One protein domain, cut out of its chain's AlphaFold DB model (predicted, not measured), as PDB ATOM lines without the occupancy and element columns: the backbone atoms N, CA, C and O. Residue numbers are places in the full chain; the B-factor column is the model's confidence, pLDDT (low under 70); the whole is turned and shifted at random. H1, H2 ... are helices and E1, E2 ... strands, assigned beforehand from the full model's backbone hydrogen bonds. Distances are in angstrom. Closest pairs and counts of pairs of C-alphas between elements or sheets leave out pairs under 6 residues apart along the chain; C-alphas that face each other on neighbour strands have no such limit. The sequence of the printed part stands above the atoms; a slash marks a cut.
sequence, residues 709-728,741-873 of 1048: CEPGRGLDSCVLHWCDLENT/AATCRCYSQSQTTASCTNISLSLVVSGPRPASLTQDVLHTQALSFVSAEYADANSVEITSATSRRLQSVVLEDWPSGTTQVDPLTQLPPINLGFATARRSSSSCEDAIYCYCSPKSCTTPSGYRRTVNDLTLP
ATOM      1  N   CYS A 709     105.331  31.701 121.216       83.81
ATOM      2  CA  CYS A 709     104.023  31.999 121.811       83.81
ATOM      3  C   CYS A 709     103.322  33.169 121.116       83.81
ATOM      4  O   CYS A 709     103.965  34.134 120.703       83.81
ATOM      5  N   GLU A 710     101.988  33.116 121.074       82.69
ATOM      6  CA  GLU A 710     101.166  34.269 120.699       82.69
ATOM      7  C   GLU A 710     101.486  35.476 121.609       82.69
ATOM      8  O   GLU A 710     101.605  35.305 122.833       82.69
ATOM      9  N   PRO A 711     101.589  36.702 121.063       80.62
ATOM     10  CA  PRO A 711     101.575  37.920 121.866       80.62
ATOM     11  C   PRO A 711     100.361  37.929 122.804       80.62
ATOM     12  O   PRO A 711      99.250  37.595 122.396       80.62
ATOM     13  N   GLY A 712     100.566  38.283 124.072       72.06
ATOM     14  CA  GLY A 712      99.506  38.251 125.083       72.06
ATOM     15  C   GLY A 712      99.435  36.995 125.953       72.06
ATOM     16  O   GLY A 712      98.667  36.994 126.917       72.06
ATOM     17  N   ARG A 713     100.234  35.948 125.687       75.12
ATOM     18  CA  ARG A 713     100.305  34.739 126.530       75.12
ATOM     19  C   ARG A 713     101.693  34.550 127.157       75.12
ATOM     20  O   ARG A 713     102.626  34.127 126.486       75.12
ATOM     21  N   GLY A 714     101.793  34.779 128.472       68.81
ATOM     22  CA  GLY A 714     102.927  34.330 129.296       68.81
ATOM     23  C   GLY A 714     104.246  35.086 129.091       68.81
ATOM     24  O   GLY A 714     105.277  34.433 128.926       68.81
ATOM     25  N   LEU A 715     104.196  36.427 129.127       67.06
ATOM     26  CA  LEU A 715     105.317  37.367 128.928       67.06
ATOM     27  C   LEU A 715     106.674  36.864 129.455       67.06
ATOM     28  O   LEU A 715     107.580  36.635 128.662       67.06
ATOM     29  N   ASP A 716     106.802  36.619 130.761       70.62
ATOM     30  CA  ASP A 716     108.083  36.263 131.400       70.62
ATOM     31  C   ASP A 716     108.551  34.810 131.148       70.62
ATOM     32  O   ASP A 716     109.486  34.333 131.784       70.62
ATOM     33  N   SER A 717     107.894  34.079 130.240       77.06
ATOM     34  CA  SER A 717     108.214  32.681 129.905       77.06
ATOM     35  C   SER A 717     108.377  32.410 128.406       77.06
ATOM     36  O   SER A 717     108.658  31.271 128.017       77.06
ATOM     37  N   CYS A 718     108.177  33.426 127.560       78.00
ATOM     38  CA  CYS A 718     108.275  33.284 126.114       78.00
ATOM     39  C   CYS A 718     109.644  33.729 125.595       78.00
ATOM     40  O   CYS A 718     110.159  34.771 125.986       78.00
ATOM     41  N   VAL A 719     110.221  32.943 124.683       78.56
ATOM     42  CA  VAL A 719     111.538  33.229 124.089       78.56
ATOM     43  C   VAL A 719     111.386  33.987 122.772       78.56
ATOM     44  O   VAL A 719     112.202  34.844 122.446       78.56
ATOM     45  N   LEU A 720     110.325  33.675 122.023       83.50
ATOM     46  CA  LEU A 720     110.023  34.281 120.734       83.50
ATOM     47  C   LEU A 720     108.513  34.483 120.600       83.50
ATOM     48  O   LEU A 720     107.750  33.515 120.581       83.50
ATOM     49  N   HIS A 721     108.077  35.732 120.469       87.75
ATOM     50  CA  HIS A 721     106.698  36.007 120.088       87.75
ATOM     51  C   HIS A 721     106.551  35.854 118.572       87.75
ATOM     52  O   HIS A 721     107.332  36.428 117.818       87.75
ATOM     53  N   TRP A 722     105.557  35.088 118.122       89.56
ATOM     54  CA  TRP A 722     105.247  34.888 116.700       89.56
ATOM     55  C   TRP A 722     103.745  35.046 116.497       89.56
ATOM     56  O   TRP A 722     102.957  34.570 117.319       89.56
ATOM     57  N   CYS A 723     103.337  35.693 115.409       89.50
ATOM     58  CA  CYS A 723     101.941  35.725 114.994       89.50
ATOM     59  C   CYS A 723     101.794  35.722 113.468       89.50
ATOM     60  O   CYS A 723     102.616  36.287 112.743       89.50
ATOM     61  N   ASP A 724     100.692  35.137 113.005       88.62
ATOM     62  CA  ASP A 724     100.179  35.375 111.661       88.62
ATOM     63  C   ASP A 724      99.618  36.800 111.593       88.62
ATOM     64  O   ASP A 724      98.841  37.220 112.464       88.62
ATOM     65  N   LEU A 725      99.965  37.530 110.541       86.56
ATOM     66  CA  LEU A 725      99.421  38.858 110.281       86.56
ATOM     67  C   LEU A 725      97.942  38.831 109.877       86.56
ATOM     68  O   LEU A 725      97.446  37.897 109.247       86.56
ATOM     69  N   GLU A 726      97.220  39.882 110.264       78.56
ATOM     70  CA  GLU A 726      95.795  40.025 109.989       78.56
ATOM     71  C   GLU A 726      95.554  40.189 108.480       78.56
ATOM     72  O   GLU A 726      96.027  41.148 107.873       78.56
ATOM     73  N   ASN A 727      94.807  39.249 107.882       63.00
ATOM     74  CA  ASN A 727      94.483  39.199 106.450       63.00
ATOM     75  C   ASN A 727      93.569  40.364 106.013       63.00
ATOM     76  O   ASN A 727      92.404  40.173 105.659       63.00
ATOM     77  N   THR A 728      94.090  41.592 106.009       59.34
ATOM     78  CA  THR A 728      93.441  42.731 105.354       59.34
ATOM     79  C   THR A 728      93.374  42.458 103.848       59.34
ATOM     80  O   THR A 728      94.423  42.202 103.252       59.34
ATOM     81  N   ALA A 741     100.191  55.590 109.057       59.81
ATOM     82  CA  ALA A 741     101.367  55.064 109.758       59.81
ATOM     83  C   ALA A 741     101.587  55.703 111.157       59.81
ATOM     84  O   ALA A 741     102.466  55.270 111.898       59.81
ATOM     85  N   ALA A 742     100.796  56.723 111.515       70.44
ATOM     86  CA  ALA A 742     100.670  57.281 112.861       70.44
ATOM     87  C   ALA A 742      99.840  56.417 113.832       70.44
ATOM     88  O   ALA A 742     100.088  56.465 115.034       70.44
ATOM     89  N   THR A 743      98.832  55.682 113.349       86.06
ATOM     90  CA  THR A 743      97.860  54.964 114.194       86.06
ATOM     91  C   THR A 743      98.295  53.531 114.475       86.06
ATOM     92  O   THR A 743      98.495  52.750 113.547       86.06
ATOM     93  N   CYS A 744      98.369  53.173 115.755       92.12
ATOM     94  CA  CYS A 744      98.630  51.826 116.231       92.12
ATOM     95  C   CYS A 744      97.328  51.112 116.605       92.12
ATOM     96  O   CYS A 744      96.557  51.623 117.420       92.12
ATOM     97  N   ARG A 745      97.119  49.898 116.087       92.12
ATOM     98  CA  ARG A 745      95.948  49.076 116.441       92.12
ATOM     99  C   ARG A 745      96.172  48.411 117.790       92.12
ATOM    100  O   ARG A 745      97.156  47.687 117.944       92.12
ATOM    101  N   CYS A 746      95.270  48.635 118.739       93.62
ATOM    102  CA  CYS A 746      95.394  48.130 120.104       93.62
ATOM    103  C   CYS A 746      94.332  47.066 120.439       93.62
ATOM    104  O   CYS A 746      93.208  47.083 119.931       93.62
ATOM    105  N   TYR A 747      94.704  46.113 121.295       92.62
ATOM    106  CA  TYR A 747      93.869  44.984 121.706       92.62
ATOM    107  C   TYR A 747      93.998  44.770 123.222       92.62
ATOM    108  O   TYR A 747      95.110  44.604 123.714       92.62
ATOM    109  N   SER A 748      92.877  44.767 123.951       91.69
ATOM    110  CA  SER A 748      92.778  44.548 125.406       91.69
ATOM    111  C   SER A 748      92.385  43.104 125.733       91.69
ATOM    112  O   SER A 748      91.634  42.479 124.980       91.69
ATOM    113  N   GLN A 749      92.863  42.582 126.865       87.56
ATOM    114  CA  GLN A 749      92.485  41.264 127.386       87.56
ATOM    115  C   GLN A 749      91.167  41.279 128.190       87.56
ATOM    116  O   GLN A 749      90.583  40.220 128.429       87.56
ATOM    117  N   SER A 750      90.700  42.453 128.637       74.00
ATOM    118  CA  SER A 750      89.689  42.564 129.697       74.00
ATOM    119  C   SER A 750      88.365  41.847 129.386       74.00
ATOM    120  O   SER A 750      87.612  42.212 128.473       74.00
ATOM    121  N   GLN A 751      88.003  40.918 130.276       61.72
ATOM    122  CA  GLN A 751      86.615  40.553 130.536       61.72
ATOM    123  C   GLN A 751      86.160  41.205 131.850       61.72
ATOM    124  O   GLN A 751      86.556  40.794 132.936       61.72
ATOM    125  N   THR A 752      85.267  42.194 131.736       60.50
ATOM    126  CA  THR A 752      84.539  42.880 132.827       60.50
ATOM    127  C   THR A 752      85.370  43.675 133.852       60.50
ATOM    128  O   THR A 752      85.672  43.202 134.941       60.50
ATOM    129  N   THR A 753      85.570  44.969 133.579       64.94
ATOM    130  CA  THR A 753      86.084  45.983 134.531       64.94
ATOM    131  C   THR A 753      85.149  46.281 135.720       64.94
ATOM    132  O   THR A 753      85.574  46.853 136.721       64.94
ATOM    133  N   ALA A 754      83.871  45.890 135.636       67.88
ATOM    134  CA  ALA A 754      82.765  46.350 136.491       67.88
ATOM    135  C   ALA A 754      82.800  45.931 137.985       67.88
ATOM    136  O   ALA A 754      81.823  46.152 138.706       67.88
ATOM    137  N   SER A 755      83.882  45.311 138.464       76.56
ATOM    138  CA  SER A 755      84.043  44.814 139.844       76.56
ATOM    139  C   SER A 755      85.383  45.189 140.507       76.56
ATOM    140  O   SER A 755      85.620  44.821 141.663       76.56
ATOM    141  N   CYS A 756      86.250  45.931 139.815       84.00
ATOM    142  CA  CYS A 756      87.589  46.299 140.279       84.00
ATOM    143  C   CYS A 756      87.585  47.678 140.970       84.00
ATOM    144  O   CYS A 756      86.952  48.611 140.481       84.00
ATOM    145  N   THR A 757      88.300  47.837 142.094       86.88
ATOM    146  CA  THR A 757      88.599  49.176 142.654       86.88
ATOM    147  C   THR A 757      89.713  49.850 141.870       86.88
ATOM    148  O   THR A 757      89.601  51.016 141.498       86.88
ATOM    149  N   ASN A 758      90.778  49.083 141.633       89.00
ATOM    150  CA  ASN A 758      91.996  49.516 140.972       89.00
ATOM    151  C   ASN A 758      92.324  48.507 139.868       89.00
ATOM    152  O   ASN A 758      92.171  47.301 140.085       89.00
ATOM    153  N   ILE A 759      92.803  48.983 138.723       91.06
ATOM    154  CA  ILE A 759      93.343  48.133 137.655       91.06
ATOM    155  C   ILE A 759      94.806  48.516 137.430       91.06
ATOM    156  O   ILE A 759      95.102  49.686 137.202       91.06
ATOM    157  N   SER A 760      95.705  47.536 137.499       91.94
ATOM    158  CA  SER A 760      97.097  47.656 137.060       91.94
ATOM    159  C   SER A 760      97.171  47.242 135.592       91.94
ATOM    160  O   SER A 760      97.056  46.057 135.270       91.94
ATOM    161  N   LEU A 761      97.324  48.220 134.702       92.75
ATOM    162  CA  LEU A 761      97.342  48.022 133.256       92.75
ATOM    163  C   LEU A 761      98.782  47.891 132.735       92.75
ATOM    164  O   LEU A 761      99.574  48.831 132.831       92.75
ATOM    165  N   SER A 762      99.098  46.747 132.123       92.56
ATOM    166  CA  SER A 762     100.342  46.534 131.372       92.56
ATOM    167  C   SER A 762     100.128  46.852 129.891       92.56
ATOM    168  O   SER A 762      99.503  46.077 129.166       92.56
ATOM    169  N   LEU A 763     100.682  47.971 129.423       93.81
ATOM    170  CA  LEU A 763     100.638  48.374 128.016       93.81
ATOM    171  C   LEU A 763     101.934  47.965 127.297       93.81
ATOM    172  O   LEU A 763     103.019  48.434 127.637       93.81
ATOM    173  N   VAL A 764     101.821  47.105 126.285       93.94
ATOM    174  CA  VAL A 764     102.934  46.647 125.440       93.94
ATOM    175  C   VAL A 764     102.753  47.193 124.027       93.94
ATOM    176  O   VAL A 764     101.672  47.099 123.446       93.94
ATOM    177  N   VAL A 765     103.815  47.759 123.456       93.25
ATOM    178  CA  VAL A 765     103.782  48.428 122.152       93.25
ATOM    179  C   VAL A 765     104.825  47.818 121.213       93.25
ATOM    180  O   VAL A 765     106.009  47.760 121.539       93.25
ATOM    181  N   SER A 766     104.373  47.359 120.048       92.88
ATOM    182  CA  SER A 766     105.170  46.765 118.972       92.88
ATOM    183  C   SER A 766     105.489  47.796 117.896       92.88
ATOM    184  O   SER A 766     104.589  48.506 117.443       92.88
ATOM    185  N   GLY A 767     106.737  47.835 117.432       88.00
ATOM    186  CA  GLY A 767     107.103  48.475 116.166       88.00
ATOM    187  C   GLY A 767     108.296  49.429 116.231       88.00
ATOM    188  O   GLY A 767     108.713  49.859 117.309       88.00
ATOM    189  N   PRO A 768     108.850  49.813 115.066       81.62
ATOM    190  CA  PRO A 768     110.056  50.636 114.992       81.62
ATOM    191  C   PRO A 768     109.844  52.078 115.477       81.62
ATOM    192  O   PRO A 768     110.785  52.685 115.981       81.62
ATOM    193  N   ARG A 769     108.624  52.635 115.365       80.00
ATOM    194  CA  ARG A 769     108.309  53.997 115.843       80.00
ATOM    195  C   ARG A 769     108.371  54.124 117.377       80.00
ATOM    196  O   ARG A 769     109.090  55.001 117.843       80.00
ATOM    197  N   PRO A 770     107.706  53.269 118.183       77.69
ATOM    198  CA  PRO A 770     107.885  53.246 119.639       77.69
ATOM    199  C   PRO A 770     109.348  53.222 120.094       77.69
ATOM    200  O   PRO A 770     109.706  53.945 121.015       77.69
ATOM    201  N   ALA A 771     110.198  52.442 119.416       73.25
ATOM    202  CA  ALA A 771     111.614  52.301 119.752       73.25
ATOM    203  C   ALA A 771     112.497  53.507 119.355       73.25
ATOM    204  O   ALA A 771     113.642  53.578 119.797       73.25
ATOM    205  N   SER A 772     111.998  54.436 118.528       74.12
ATOM    206  CA  SER A 772     112.721  55.647 118.101       74.12
ATOM    207  C   SER A 772     112.215  56.945 118.742       74.12
ATOM    208  O   SER A 772     112.850  57.991 118.590       74.12
ATOM    209  N   LEU A 773     111.093  56.901 119.463       79.69
ATOM    210  CA  LEU A 773     110.548  58.044 120.194       79.69
ATOM    211  C   LEU A 773     111.222  58.208 121.561       79.69
ATOM    212  O   LEU A 773     111.590  57.236 122.218       79.69
ATOM    213  N   THR A 774     111.335  59.452 122.030       83.75
ATOM    214  CA  THR A 774     111.731  59.719 123.418       83.75
ATOM    215  C   THR A 774     110.672  59.184 124.378       83.75
ATOM    216  O   THR A 774     109.468  59.262 124.111       83.75
ATOM    217  N   GLN A 775     111.119  58.650 125.517       84.25
ATOM    218  CA  GLN A 775     110.238  57.952 126.454       84.25
ATOM    219  C   GLN A 775     109.090  58.847 126.957       84.25
ATOM    220  O   GLN A 775     107.960  58.377 127.054       84.25
ATOM    221  N   ASP A 776     109.339  60.146 127.164       84.25
ATOM    222  CA  ASP A 776     108.321  61.134 127.551       84.25
ATOM    223  C   ASP A 776     107.189  61.263 126.519       84.25
ATOM    224  O   ASP A 776     106.017  61.380 126.883       84.25
ATOM    225  N   VAL A 777     107.512  61.215 125.220       86.19
ATOM    226  CA  VAL A 777     106.520  61.298 124.135       86.19
ATOM    227  C   VAL A 777     105.692  60.017 124.081       86.19
ATOM    228  O   VAL A 777     104.468  60.090 123.962       86.19
ATOM    229  N   LEU A 778     106.330  58.851 124.233       88.81
ATOM    230  CA  LEU A 778     105.627  57.568 124.275       88.81
ATOM    231  C   LEU A 778     104.722  57.461 125.518       88.81
ATOM    232  O   LEU A 778     103.562  57.077 125.385       88.81
ATOM    233  N   HIS A 779     105.201  57.878 126.695       89.81
ATOM    234  CA  HIS A 779     104.407  57.979 127.928       89.81
ATOM    235  C   HIS A 779     103.217  58.937 127.774       89.81
ATOM    236  O   HIS A 779     102.109  58.608 128.189       89.81
ATOM    237  N   THR A 780     103.419  60.108 127.161       90.38
ATOM    238  CA  THR A 780     102.353  61.108 126.981       90.38
ATOM    239  C   THR A 780     101.239  60.583 126.074       90.38
ATOM    240  O   THR A 780     100.062  60.713 126.410       90.38
ATOM    241  N   GLN A 781     101.589  59.940 124.953       91.69
ATOM    242  CA  GLN A 781     100.589  59.340 124.060       91.69
ATOM    243  C   GLN A 781      99.910  58.116 124.688       91.69
ATOM    244  O   GLN A 781      98.702  57.949 124.538       91.69
ATOM    245  N   ALA A 782     100.647  57.304 125.452       91.56
ATOM    246  CA  ALA A 782     100.089  56.184 126.204       91.56
ATOM    247  C   ALA A 782      99.066  56.627 127.261       91.56
ATOM    248  O   ALA A 782      97.975  56.065 127.318       91.56
ATOM    249  N   LEU A 783      99.373  57.659 128.057       92.50
ATOM    250  CA  LEU A 783      98.433  58.236 129.025       92.50
ATOM    251  C   LEU A 783      97.184  58.797 128.333       92.50
ATOM    252  O   LEU A 783      96.071  58.519 128.776       92.50
ATOM    253  N   SER A 784      97.361  59.528 127.227       91.56
ATOM    254  CA  SER A 784      96.254  60.052 126.417       91.56
ATOM    255  C   SER A 784      95.331  58.923 125.937       91.56
ATOM    256  O   SER A 784      94.134  58.932 126.227       91.56
ATOM    257  N   PHE A 785      95.901  57.888 125.312       94.62
ATOM    258  CA  PHE A 785      95.184  56.701 124.840       94.62
ATOM    259  C   PHE A 785      94.442  55.962 125.969       94.62
ATOM    260  O   PHE A 785      93.249  55.689 125.843       94.62
ATOM    261  N   VAL A 786      95.107  55.688 127.095       93.62
ATOM    262  CA  VAL A 786      94.490  54.975 128.227       93.62
ATOM    263  C   VAL A 786      93.378  55.803 128.879       93.62
ATOM    264  O   VAL A 786      92.337  55.246 129.223       93.62
ATOM    265  N   SER A 787      93.535  57.126 128.983       92.31
ATOM    266  CA  SER A 787      92.473  58.011 129.488       92.31
ATOM    267  C   SER A 787      91.240  58.070 128.573       92.31
ATOM    268  O   SER A 787      90.130  58.274 129.058       92.31
ATOM    269  N   ALA A 788      91.414  57.846 127.264       91.44
ATOM    270  CA  ALA A 788      90.320  57.780 126.296       91.44
ATOM    271  C   ALA A 788      89.612  56.412 126.278       91.44
ATOM    272  O   ALA A 788      88.406  56.352 126.036       91.44
ATOM    273  N   GLU A 789      90.333  55.315 126.535       92.06
ATOM    274  CA  GLU A 789      89.760  53.961 126.582       92.06
ATOM    275  C   GLU A 789      89.052  53.669 127.920       92.06
ATOM    276  O   GLU A 789      87.993  53.045 127.933       92.06
ATOM    277  N   TYR A 790      89.581  54.176 129.042       90.94
ATOM    278  CA  TYR A 790      89.012  54.009 130.387       90.94
ATOM    279  C   TYR A 790      88.473  55.341 130.940       90.94
ATOM    280  O   TYR A 790      88.815  55.752 132.047       90.94
ATOM    281  N   ALA A 791      87.601  56.011 130.181       88.56
ATOM    282  CA  ALA A 791      87.055  57.335 130.519       88.56
ATOM    283  C   ALA A 791      86.281  57.412 131.862       88.56
ATOM    284  O   ALA A 791      86.081  58.505 132.388       88.56
ATOM    285  N   ASP A 792      85.871  56.270 132.431       87.25
ATOM    286  CA  ASP A 792      85.242  56.164 133.760       87.25
ATOM    287  C   ASP A 792      86.257  56.133 134.935       87.25
ATOM    288  O   ASP A 792      85.858  56.021 136.098       87.25
ATOM    289  N   ALA A 793      87.568  56.189 134.667       87.56
ATOM    290  CA  ALA A 793      88.607  56.211 135.698       87.56
ATOM    291  C   ALA A 793      88.762  57.612 136.326       87.56
ATOM    292  O   ALA A 793      88.944  58.611 135.634       87.56
ATOM    293  N   ASN A 794      88.765  57.682 137.661       90.12
ATOM    294  CA  ASN A 794      88.995  58.923 138.414       90.12
ATOM    295  C   ASN A 794      90.461  59.378 138.373       90.12
ATOM    296  O   ASN A 794      90.745  60.566 138.528       90.12
ATOM    297  N   SER A 795      91.391  58.428 138.267       91.25
ATOM    298  CA  SER A 795      92.833  58.666 138.262       91.25
ATOM    299  C   SER A 795      93.533  57.677 137.336       91.25
ATOM    300  O   SER A 795      93.151  56.508 137.258       91.25
ATOM    301  N   VAL A 796      94.561  58.170 136.641       91.50
ATOM    302  CA  VAL A 796      95.413  57.422 135.710       91.50
ATOM    303  C   VAL A 796      96.857  57.795 136.040       91.50
ATOM    304  O   VAL A 796      97.300  58.896 135.720       91.50
ATOM    305  N   GLU A 797      97.577  56.914 136.731       90.31
ATOM    306  CA  GLU A 797      98.914  57.203 137.269       90.31
ATOM    307  C   GLU A 797      99.944  56.165 136.814       90.31
ATOM    308  O   GLU A 797      99.761  54.961 136.991       90.31
ATOM    309  N   ILE A 798     101.065  56.627 136.254       86.62
ATOM    310  CA  ILE A 798     102.219  55.776 135.942       86.62
ATOM    311  C   ILE A 798     103.057  55.577 137.209       86.62
ATOM    312  O   ILE A 798     103.505  56.539 137.830       86.62
ATOM    313  N   THR A 799     103.290  54.318 137.578       81.19
ATOM    314  CA  THR A 799     103.966  53.946 138.838       81.19
ATOM    315  C   THR A 799     105.494  53.884 138.760       81.19
ATOM    316  O   THR A 799     106.162  53.876 139.792       81.19
ATOM    317  N   SER A 800     106.064  53.820 137.554       78.19
ATOM    318  CA  SER A 800     107.499  53.636 137.312       78.19
ATOM    319  C   SER A 800     107.982  54.514 136.154       78.19
ATOM    320  O   SER A 800     107.234  54.821 135.230       78.19
ATOM    321  N   ALA A 801     109.245  54.937 136.208       70.88
ATOM    322  CA  ALA A 801     109.826  55.891 135.268       70.88
ATOM    323  C   ALA A 801     110.552  55.246 134.070       70.88
ATOM    324  O   ALA A 801     111.131  55.974 133.270       70.88
ATOM    325  N   THR A 802     110.559  53.916 133.919       83.25
ATOM    326  CA  THR A 802     111.404  53.213 132.926       83.25
ATOM    327  C   THR A 802     110.655  52.117 132.169       83.25
ATOM    328  O   THR A 802     110.310  51.086 132.750       83.25
ATOM    329  N   SER A 803     110.442  52.305 130.865       87.50
ATOM    330  CA  SER A 803     109.922  51.267 129.961       87.50
ATOM    331  C   SER A 803     110.913  50.110 129.779       87.50
ATOM    332  O   SER A 803     112.098  50.347 129.537       87.50
ATOM    333  N   ARG A 804     110.429  48.862 129.827       88.94
ATOM    334  CA  ARG A 804     111.220  47.638 129.612       88.94
ATOM    335  C   ARG A 804     111.140  47.229 128.139       88.94
ATOM    336  O   ARG A 804     110.051  46.993 127.619       88.94
ATOM    337  N   ARG A 805     112.280  47.095 127.459       85.31
ATOM    338  CA  ARG A 805     112.325  46.434 126.145       85.31
ATOM    339  C   ARG A 805     112.155  44.925 126.347       85.31
ATOM    340  O   ARG A 805     112.791  44.355 127.228       85.31
ATOM    341  N   LEU A 806     111.291  44.303 125.552       86.94
ATOM    342  CA  LEU A 806     111.059  42.858 125.544       86.94
ATOM    343  C   LEU A 806     111.719  42.222 124.309       86.94
ATOM    344  O   LEU A 806     112.206  42.926 123.419       86.94
ATOM    345  N   GLN A 807     111.702  40.888 124.242       85.38
ATOM    346  CA  GLN A 807     112.069  40.159 123.026       85.38
ATOM    347  C   GLN A 807     111.161  40.576 121.859       85.38
ATOM    348  O   GLN A 807     109.968  40.818 122.050       85.38
ATOM    349  N   SER A 808     111.719  40.685 120.655       88.12
ATOM    350  CA  SER A 808     110.979  41.115 119.461       88.12
ATOM    351  C   SER A 808     109.858  40.140 119.077       88.12
ATOM    352  O   SER A 808     109.946  38.936 119.334       88.12
ATOM    353  N   VAL A 809     108.824  40.651 118.402       90.31
ATOM    354  CA  VAL A 809     107.777  39.833 117.777       90.31
ATOM    355  C   VAL A 809     108.081  39.604 116.298       90.31
ATOM    356  O   VAL A 809     108.421  40.534 115.567       90.31
ATOM    357  N   VAL A 810     107.940  38.356 115.853       90.75
ATOM    358  CA  VAL A 810     107.940  37.968 114.442       90.75
ATOM    359  C   VAL A 810     106.512  38.061 113.915       90.75
ATOM    360  O   VAL A 810     105.622  37.327 114.343       90.75
ATOM    361  N   LEU A 811     106.310  38.981 112.982       88.56
ATOM    362  CA  LEU A 811     105.073  39.188 112.246       88.56
ATOM    363  C   LEU A 811     105.202  38.485 110.884       88.56
ATOM    364  O   LEU A 811     105.855  39.023 109.987       88.56
ATOM    365  N   GLU A 812     104.628  37.290 110.709       86.00
ATOM    366  CA  GLU A 812     104.658  36.592 109.412       86.00
ATOM    367  C   GLU A 812     103.419  36.931 108.572       86.00
ATOM    368  O   GLU A 812     102.280  36.658 108.956       86.00
ATOM    369  N   ASP A 813     103.637  37.484 107.377       81.50
ATOM    370  CA  ASP A 813     102.598  37.578 106.352       81.50
ATOM    371  C   ASP A 813     102.526  36.234 105.625       81.50
ATOM    372  O   ASP A 813     103.226  36.025 104.634       81.50
ATOM    373  N   TRP A 814     101.736  35.291 106.156       76.38
ATOM    374  CA  TRP A 814     101.729  33.902 105.681       76.38
ATOM    375  C   TRP A 814     101.583  33.759 104.149       76.38
ATOM    376  O   TRP A 814     102.309  32.937 103.590       76.38
ATOM    377  N   PRO A 815     100.750  34.553 103.437       66.62
ATOM    378  CA  PRO A 815     100.742  34.624 101.974       66.62
ATOM    379  C   PRO A 815     102.093  34.909 101.295       66.62
ATOM    380  O   PRO A 815     102.489  34.128 100.427       66.62
ATOM    381  N   SER A 816     102.806  35.988 101.646       70.44
ATOM    382  CA  SER A 816     104.081  36.344 100.985       70.44
ATOM    383  C   SER A 816     105.284  35.601 101.568       70.44
ATOM    384  O   SER A 816     106.212  35.253 100.844       70.44
ATOM    385  N   GLY A 817     105.257  35.304 102.868       71.69
ATOM    386  CA  GLY A 817     106.407  34.831 103.638       71.69
ATOM    387  C   GLY A 817     107.297  35.960 104.154       71.69
ATOM    388  O   GLY A 817     108.361  35.686 104.702       71.69
ATOM    389  N   THR A 818     106.885  37.226 104.002       73.75
ATOM    390  CA  THR A 818     107.650  38.362 104.527       73.75
ATOM    391  C   THR A 818     107.500  38.460 106.048       73.75
ATOM    392  O   THR A 818     106.552  39.051 106.572       73.75
ATOM    393  N   THR A 819     108.467  37.891 106.768       81.94
ATOM    394  CA  THR A 819     108.618  38.060 108.218       81.94
ATOM    395  C   THR A 819     109.144  39.457 108.538       81.94
ATOM    396  O   THR A 819     110.262  39.802 108.156       81.94
ATOM    397  N   GLN A 820     108.372  40.251 109.274       82.94
ATOM    398  CA  GLN A 820     108.820  41.518 109.852       82.94
ATOM    399  C   GLN A 820     109.108  41.317 111.344       82.94
ATOM    400  O   GLN A 820     108.259  40.808 112.071       82.94
ATOM    401  N   VAL A 821     110.299  41.704 111.804       87.25
ATOM    402  CA  VAL A 821     110.695  41.587 113.217       87.25
ATOM    403  C   VAL A 821     110.558  42.952 113.885       87.25
ATOM    404  O   VAL A 821     111.409  43.824 113.710       87.25
ATOM    405  N   ASP A 822     109.484  43.138 114.648       88.75
ATOM    406  CA  ASP A 822     109.200  44.388 115.355       88.75
ATOM    407  C   ASP A 822     109.697  44.319 116.813       88.75
ATOM    408  O   ASP A 822     109.449  43.327 117.507       88.75
ATOM    409  N   PRO A 823     110.359  45.368 117.340       89.06
ATOM    410  CA  PRO A 823     110.725  45.414 118.751       89.06
ATOM    411  C   PRO A 823     109.476  45.617 119.622       89.06
ATOM    412  O   PRO A 823     108.662  46.505 119.353       89.06
ATOM    413  N   LEU A 824     109.354  44.832 120.696       90.62
ATOM    414  CA  LEU A 824     108.334  45.020 121.730       90.62
ATOM    415  C   LEU A 824     108.875  45.903 122.863       90.62
ATOM    416  O   LEU A 824     109.968  45.680 123.387       90.62
ATOM    417  N   THR A 825     108.085  46.894 123.271       91.25
ATOM    418  CA  THR A 825     108.377  47.797 124.393       91.25
ATOM    419  C   THR A 825     107.217  47.761 125.381       91.25
ATOM    420  O   THR A 825     106.110  48.183 125.057       91.25
ATOM    421  N   GLN A 826     107.459  47.256 126.589       92.50
ATOM    422  CA  GLN A 826     106.514  47.318 127.699       92.50
ATOM    423  C   GLN A 826     106.663  48.664 128.410       92.50
ATOM    424  O   GLN A 826     107.738  49.016 128.902       92.50
ATOM    425  N   LEU A 827     105.577  49.427 128.463       92.00
ATOM    426  CA  LEU A 827     105.509  50.649 129.250       92.00
ATOM    427  C   LEU A 827     105.341  50.319 130.743       92.00
ATOM    428  O   LEU A 827     104.826  49.250 131.083       92.00
ATOM    429  N   PRO A 828     105.764  51.219 131.648       91.94
ATOM    430  CA  PRO A 828     105.532  51.064 133.080       91.94
ATOM    431  C   PRO A 828     104.048  50.851 133.418       91.94
ATOM    432  O   PRO A 828     103.200  51.464 132.765       91.94
ATOM    433  N   PRO A 829     103.715  50.041 134.442       92.19
ATOM    434  CA  PRO A 829     102.327  49.750 134.772       92.19
ATOM    435  C   PRO A 829     101.553  51.015 135.163       92.19
ATOM    436  O   PRO A 829     101.982  51.801 136.022       92.19
ATOM    437  N   ILE A 830     100.410  51.188 134.498       93.75
ATOM    438  CA  ILE A 830      99.503  52.325 134.644       93.75
ATOM    439  C   ILE A 830      98.393  51.910 135.611       93.75
ATOM    440  O   ILE A 830      97.619  51.001 135.320       93.75
ATOM    441  N   ASN A 831      98.304  52.578 136.756       93.00
ATOM    442  CA  ASN A 831      97.244  52.352 137.728       93.00
ATOM    443  C   ASN A 831      96.013  53.198 137.387       93.00
ATOM    444  O   ASN A 831      96.100  54.423 137.281       93.00
ATOM    445  N   LEU A 832      94.864  52.534 137.279       91.94
ATOM    446  CA  LEU A 832      93.547  53.135 137.075       91.94
ATOM    447  C   LEU A 832      92.724  53.010 138.360       91.94
ATOM    448  O   LEU A 832      92.541  51.894 138.850       91.94
ATOM    449  N   GLY A 833      92.226  54.123 138.902       89.00
ATOM    450  CA  GLY A 833      91.379  54.140 140.103       89.00
ATOM    451  C   GLY A 833      89.917  54.456 139.786       89.00
ATOM    452  O   GLY A 833      89.633  55.463 139.139       89.00
ATOM    453  N   PHE A 834      88.971  53.645 140.274       87.88
ATOM    454  CA  PHE A 834      87.536  53.793 139.984       87.88
ATOM    455  C   PHE A 834      86.706  54.137 141.230       87.88
ATOM    456  O   PHE A 834      86.934  53.628 142.327       87.88
ATOM    457  N   ALA A 835      85.690  54.988 141.062       77.75
ATOM    458  CA  ALA A 835      84.919  55.556 142.172       77.75
ATOM    459  C   ALA A 835      84.052  54.551 142.965       77.75
ATOM    460  O   ALA A 835      83.652  54.847 144.095       77.75
ATOM    461  N   THR A 836      83.669  53.412 142.371       66.62
ATOM    462  CA  THR A 836      82.478  52.657 142.815       66.62
ATOM    463  C   THR A 836      82.587  51.126 142.761       66.62
ATOM    464  O   THR A 836      81.733  50.469 142.167       66.62
ATOM    465  N   ALA A 837      83.528  50.519 143.487       54.25
ATOM    466  CA  ALA A 837      83.400  49.104 143.860       54.25
ATOM    467  C   ALA A 837      82.686  48.962 145.219       54.25
ATOM    468  O   ALA A 837      83.230  49.272 146.283       54.25
ATOM    469  N   ARG A 838      81.437  48.480 145.222       56.75
ATOM    470  CA  ARG A 838      80.692  48.249 146.471       56.75
ATOM    471  C   ARG A 838      81.091  46.914 147.121       56.75
ATOM    472  O   ARG A 838      80.420  45.912 146.902       56.75
ATOM    473  N   ARG A 839      82.062  46.985 148.050       54.22
ATOM    474  CA  ARG A 839      82.407  45.998 149.114       54.22
ATOM    475  C   ARG A 839      83.522  44.961 148.863       54.22
ATOM    476  O   ARG A 839      83.641  44.038 149.664       54.22
ATOM    477  N   SER A 840      84.405  45.144 147.886       59.38
ATOM    478  CA  SER A 840      85.694  44.428 147.849       59.38
ATOM    479  C   SER A 840      86.812  45.329 147.332       59.38
ATOM    480  O   SER A 840      86.609  46.076 146.381       59.38
ATOM    481  N   SER A 841      87.995  45.251 147.947       63.09
ATOM    482  CA  SER A 841      89.224  45.898 147.467       63.09
ATOM    483  C   SER A 841      89.887  45.034 146.390       63.09
ATOM    484  O   SER A 841      90.994  44.522 146.573       63.09
ATOM    485  N   SER A 842      89.153  44.786 145.307       76.12
ATOM    486  CA  SER A 842      89.600  43.999 144.160       76.12
ATOM    487  C   SER A 842      90.587  44.830 143.335       76.12
ATOM    488  O   SER A 842      90.184  45.685 142.546       76.12
ATOM    489  N   SER A 843      91.883  44.578 143.530       85.19
ATOM    490  CA  SER A 843      92.894  44.930 142.532       85.19
ATOM    491  C   SER A 843      92.806  43.925 141.390       85.19
ATOM    492  O   SER A 843      92.736  42.722 141.641       85.19
ATOM    493  N   CYS A 844      92.799  44.419 140.160       88.75
ATOM    494  CA  CYS A 844      92.753  43.612 138.947       88.75
ATOM    495  C   CYS A 844      93.969  43.923 138.069       88.75
ATOM    496  O   CYS A 844      94.530  45.015 138.147       88.75
ATOM    497  N   GLU A 845      94.349  42.980 137.217       89.31
ATOM    498  CA  GLU A 845      95.384  43.160 136.198       89.31
ATOM    499  C   GLU A 845      94.719  43.102 134.819       89.31
ATOM    500  O   GLU A 845      93.827  42.282 134.593       89.31
ATOM    501  N   ASP A 846      95.123  43.993 133.917       90.06
ATOM    502  CA  ASP A 846      94.675  44.025 132.520       90.06
ATOM    503  C   ASP A 846      95.888  44.281 131.616       90.06
ATOM    504  O   ASP A 846      96.905  44.837 132.047       90.06
ATOM    505  N   ALA A 847      95.799  43.867 130.357       91.25
ATOM    506  CA  ALA A 847      96.889  43.966 129.400       91.25
ATOM    507  C   ALA A 847      96.385  44.477 128.050       91.25
ATOM    508  O   ALA A 847      95.407  43.963 127.504       91.25
ATOM    509  N   ILE A 848      97.090  45.465 127.492       93.19
ATOM    510  CA  ILE A 848      96.854  45.968 126.136       93.19
ATOM    511  C   ILE A 848      98.111  45.776 125.292       93.19
ATOM    512  O   ILE A 848      99.209  46.141 125.709       93.19
ATOM    513  N   TYR A 849      97.930  45.249 124.082       93.06
ATOM    514  CA  TYR A 849      98.971  45.115 123.064       93.06
ATOM    515  C   TYR A 849      98.637  46.012 121.874       93.06
ATOM    516  O   TYR A 849      97.572  45.870 121.274       93.06
ATOM    517  N   CYS A 850      99.541  46.928 121.534       94.25
ATOM    518  CA  CYS A 850      99.402  47.886 120.439       94.25
ATOM    519  C   CYS A 850     100.434  47.626 119.335       94.25
ATOM    520  O   CYS A 850     101.627  47.564 119.617       94.25
ATOM    521  N   TYR A 851     100.003  47.554 118.077       93.38
ATOM    522  CA  TYR A 851     100.879  47.381 116.911       93.38
ATOM    523  C   TYR A 851     101.003  48.701 116.147       93.38
ATOM    524  O   TYR A 851     100.049  49.131 115.502       93.38
ATOM    525  N   CYS A 852     102.164  49.354 116.253       91.00
ATOM    526  CA  CYS A 852     102.496  50.664 115.672       91.00
ATOM    527  C   CYS A 852     103.258  50.558 114.337       91.00
ATOM    528  O   CYS A 852     104.158  51.352 114.044       91.00
ATOM    529  N   SER A 853     102.924  49.548 113.543       84.56
ATOM    530  CA  SER A 853     103.507  49.243 112.240       84.56
ATOM    531  C   SER A 853     102.379  48.943 111.235       84.56
ATOM    532  O   SER A 853     101.256  48.647 111.649       84.56
ATOM    533  N   PRO A 854     102.622  49.036 109.910       80.38
ATOM    534  CA  PRO A 854     101.573  48.835 108.902       80.38
ATOM    535  C   PRO A 854     101.000  47.407 108.863       80.38
ATOM    536  O   PRO A 854      99.985  47.164 108.208       80.38
ATOM    537  N   LYS A 855     101.642  46.464 109.562       84.69
ATOM    538  CA  LYS A 855     101.231  45.070 109.686       84.69
ATOM    539  C   LYS A 855     100.906  44.774 111.160       84.69
ATOM    540  O   LYS A 855     101.771  44.933 112.012       84.69
ATOM    541  N   SER A 856      99.686  44.336 111.475       87.88
ATOM    542  CA  SER A 856      99.277  43.932 112.834       87.88
ATOM    543  C   SER A 856      98.976  42.438 112.900       87.88
ATOM    544  O   SER A 856      98.442  41.883 111.937       87.88
ATOM    545  N   CYS A 857      99.274  41.787 114.027       88.56
ATOM    546  CA  CYS A 857      98.861  40.401 114.255       88.56
ATOM    547  C   CYS A 857      97.352  40.222 114.050       88.56
ATOM    548  O   CYS A 857      96.563  41.114 114.368       88.56
ATOM    549  N   THR A 858      96.955  39.029 113.610       85.06
ATOM    550  CA  THR A 858      95.605  38.512 113.862       85.06
ATOM    551  C   THR A 858      95.252  38.671 115.346       85.06
ATOM    552  O   THR A 858      96.106  38.494 116.216       85.06
ATOM    553  N   THR A 859      94.000  39.047 115.637       79.56
ATOM    554  CA  THR A 859      93.527  39.320 117.009       79.56
ATOM    555  C   THR A 859      93.885  38.155 117.956       79.56
ATOM    556  O   THR A 859      93.349  37.060 117.758       79.56
ATOM    557  N   PRO A 860      94.755  38.350 118.974       76.06
ATOM    558  CA  PRO A 860      95.252  37.245 119.797       76.06
ATOM    559  C   PRO A 860      94.149  36.512 120.564       76.06
ATOM    560  O   PRO A 860      93.129  37.099 120.939       76.06
ATOM    561  N   SER A 861      94.343  35.218 120.826       77.06
ATOM    562  CA  SER A 861      93.264  34.345 121.299       77.06
ATOM    563  C   SER A 861      92.799  34.678 122.731       77.06
ATOM    564  O   SER A 861      93.391  34.258 123.727       77.06
ATOM    565  N   GLY A 862      91.690  35.421 122.823       81.31
ATOM    566  CA  GLY A 862      91.103  35.926 124.073       81.31
ATOM    567  C   GLY A 862      91.131  37.452 124.223       81.31
ATOM    568  O   GLY A 862      90.565  37.961 125.184       81.31
ATOM    569  N   TYR A 863      91.740  38.174 123.279       87.69
ATOM    570  CA  TYR A 863      91.791  39.635 123.252       87.69
ATOM    571  C   TYR A 863      90.662  40.228 122.393       87.69
ATOM    572  O   TYR A 863      90.138  39.591 121.478       87.69
ATOM    573  N   ARG A 864      90.306  41.485 122.668       89.50
ATOM    574  CA  ARG A 864      89.344  42.293 121.907       89.50
ATOM    575  C   ARG A 864      90.023  43.588 121.458       89.50
ATOM    576  O   ARG A 864      90.693  44.228 122.261       89.50
ATOM    577  N   ARG A 865      89.807  44.022 120.210       89.94
ATOM    578  CA  ARG A 865      90.248  45.356 119.758       89.94
ATOM    579  C   ARG A 865      89.620  46.462 120.625       89.94
ATOM    580  O   ARG A 865      88.414  46.420 120.893       89.94
ATOM    581  N   THR A 866      90.437  47.424 121.042       90.81
ATOM    582  CA  THR A 866      90.012  48.621 121.785       90.81
ATOM    583  C   THR A 866      89.101  49.521 120.945       90.81
ATOM    584  O   THR A 866      88.994  49.364 119.726       90.81
ATOM    585  N   VAL A 867      88.393  50.444 121.598       89.19
ATOM    586  CA  VAL A 867      87.536  51.438 120.934       89.19
ATOM    587  C   VAL A 867      88.385  52.530 120.283       89.19
ATOM    588  O   VAL A 867      88.087  52.957 119.168       89.19
ATOM    589  N   ASN A 868      89.456  52.944 120.959       91.56
ATOM    590  CA  ASN A 868      90.440  53.899 120.461       91.56
ATOM    591  C   ASN A 868      91.649  53.182 119.828       91.56
ATOM    592  O   ASN A 868      91.943  52.029 120.151       91.56
ATOM    593  N   ASP A 869      92.391  53.893 118.977       90.12
ATOM    594  CA  ASP A 869      93.732  53.517 118.503       90.12
ATOM    595  C   ASP A 869      94.769  54.492 119.101       90.12
ATOM    596  O   ASP A 869      94.501  55.688 119.247       90.12
ATOM    597  N   LEU A 870      95.968  54.006 119.436       92.38
ATOM    598  CA  LEU A 870      97.075  54.842 119.930       92.38
ATOM    599  C   LEU A 870      97.685  55.639 118.761       92.38
ATOM    600  O   LEU A 870      97.860  55.089 117.678       92.38
ATOM    601  N   THR A 871      98.034  56.917 118.947       89.69
ATOM    602  CA  THR A 871      98.594  57.762 117.869       89.69
ATOM    603  C   THR A 871     100.009  58.256 118.163       89.69
ATOM    604  O   THR A 871     100.313  58.719 119.258       89.69
ATOM    605  N   LEU A 872     100.884  58.166 117.156       87.19
ATOM    606  CA  LEU A 872     102.290  58.575 117.190       87.19
ATOM    607  C   LEU A 872     102.603  59.571 116.050       87.19
ATOM    608  O   LEU A 872     101.991  59.478 114.986       87.19
ATOM    609  N   PRO A 873     103.573  60.496 116.202       76.19
ATOM    610  CA  PRO A 873     103.926  61.456 115.150       76.19
ATOM    611  C   PRO A 873     104.350  60.795 113.824       76.19
ATOM    612  O   PRO A 873     104.923  59.703 113.820       76.19
TER     613      PRO A 873
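AT A GLANCE: This is residues 709 to 728 and 741 to 873 of the 1048 residues of the protein "Progesterone-induced-blocking factor 1" of Symbiodinium microadriaticum (UniProt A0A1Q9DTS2). Two long strands, E3 and E9, run side by side as the core of a twisted sheet on which the one helix, H1, packs; a smaller sheet of E1, E5 and E6 lies at one end of the long axis, and the link of residues 834 to 842 reaches the other end. E2 lies beside E9, E7 and E8 follow each other along the far side of E3 with E4 beyond E8, and the tail of residues 852 to 873 folds back past E2. The printed part has 153 residues, with nine named strands and one named helix in the order E1 E2 E3 H1 E4 E5 E6 E7 E8 E9; the class is mixed, helices and strands, with under half of the residues in named elements. The larger sheet is branched, with parallel and antiparallel pairs; the smaller, in the order E1 E5 E6, is mixed. The whole is compact, with a radius of gyration of the C-alphas of 15.5 A, yet elongated, spanning 53 by 31 by 28 A.

HOW THE PARTS SIT: E1, residues 720 to 724, is the parallel neighbour of E5, residues 809 to 813, at 24 degrees, with N 810 and O 721 2.8 A apart. E2, residues 743 to 748, is antiparallel to E9, residues 843 to 851, at 147 degrees; N 747 and O 849 are 2.9 A apart. E3, residues 758 to 766, lies on the other side of E9, parallel to it at 18 degrees, with N 764 and O 848 2.8 A apart. On the other side of E3 its pairing is staggered: E8, residues 830 to 833, is antiparallel beside residues 758 to 761, N 761 and O 830 being 2.9 A apart, and E7, residues 824 to 826, is antiparallel beside residues 763 to 766, N 765 and O 825 being 2.8 A apart. H1, residues 775 to 789, is on this sheet, with every O i to N i+4 pair within hydrogen-bond range; its closest C-alphas to E4, residues 795 to 798, are those of Ser 787 and Val 796, 6.9 A apart. E4 is antiparallel to E8, with N 831 and O 797 2.8 A apart. E5 and E6, residues 818 to 822, form a hairpin, with N 811 and O 820 2.8 A apart. E6 runs on into E7 at 27 degrees. Residues 864 to 865 pair with 747 to 748 of E2, antiparallel.

IN THESE COORDINATES: E1 begins at C-alpha 720 (110.023, 34.281, 120.734) and is 13.4 A long. E2 measures 16.1 A, E3 25.8 A and H1 20.9 A; H1 begins at C-alpha 775 (110.238, 57.952, 126.454). E9, 26.9 A long, ends at C-alpha 851 (100.879, 47.381, 116.911).

THE WHOLE: The C-alphas farthest apart, of Ser 816 and Arg 839, are 53.7 A apart. Residues 729 to 740 are not printed, and C-alphas 728 and 741 are 15.3 A apart across this cut. Of the links that are printed whole, none is long. Mean pLDDT of the printed part is 83.8; 16 residues are under 70, among them 751 to 754 and 836 to 841.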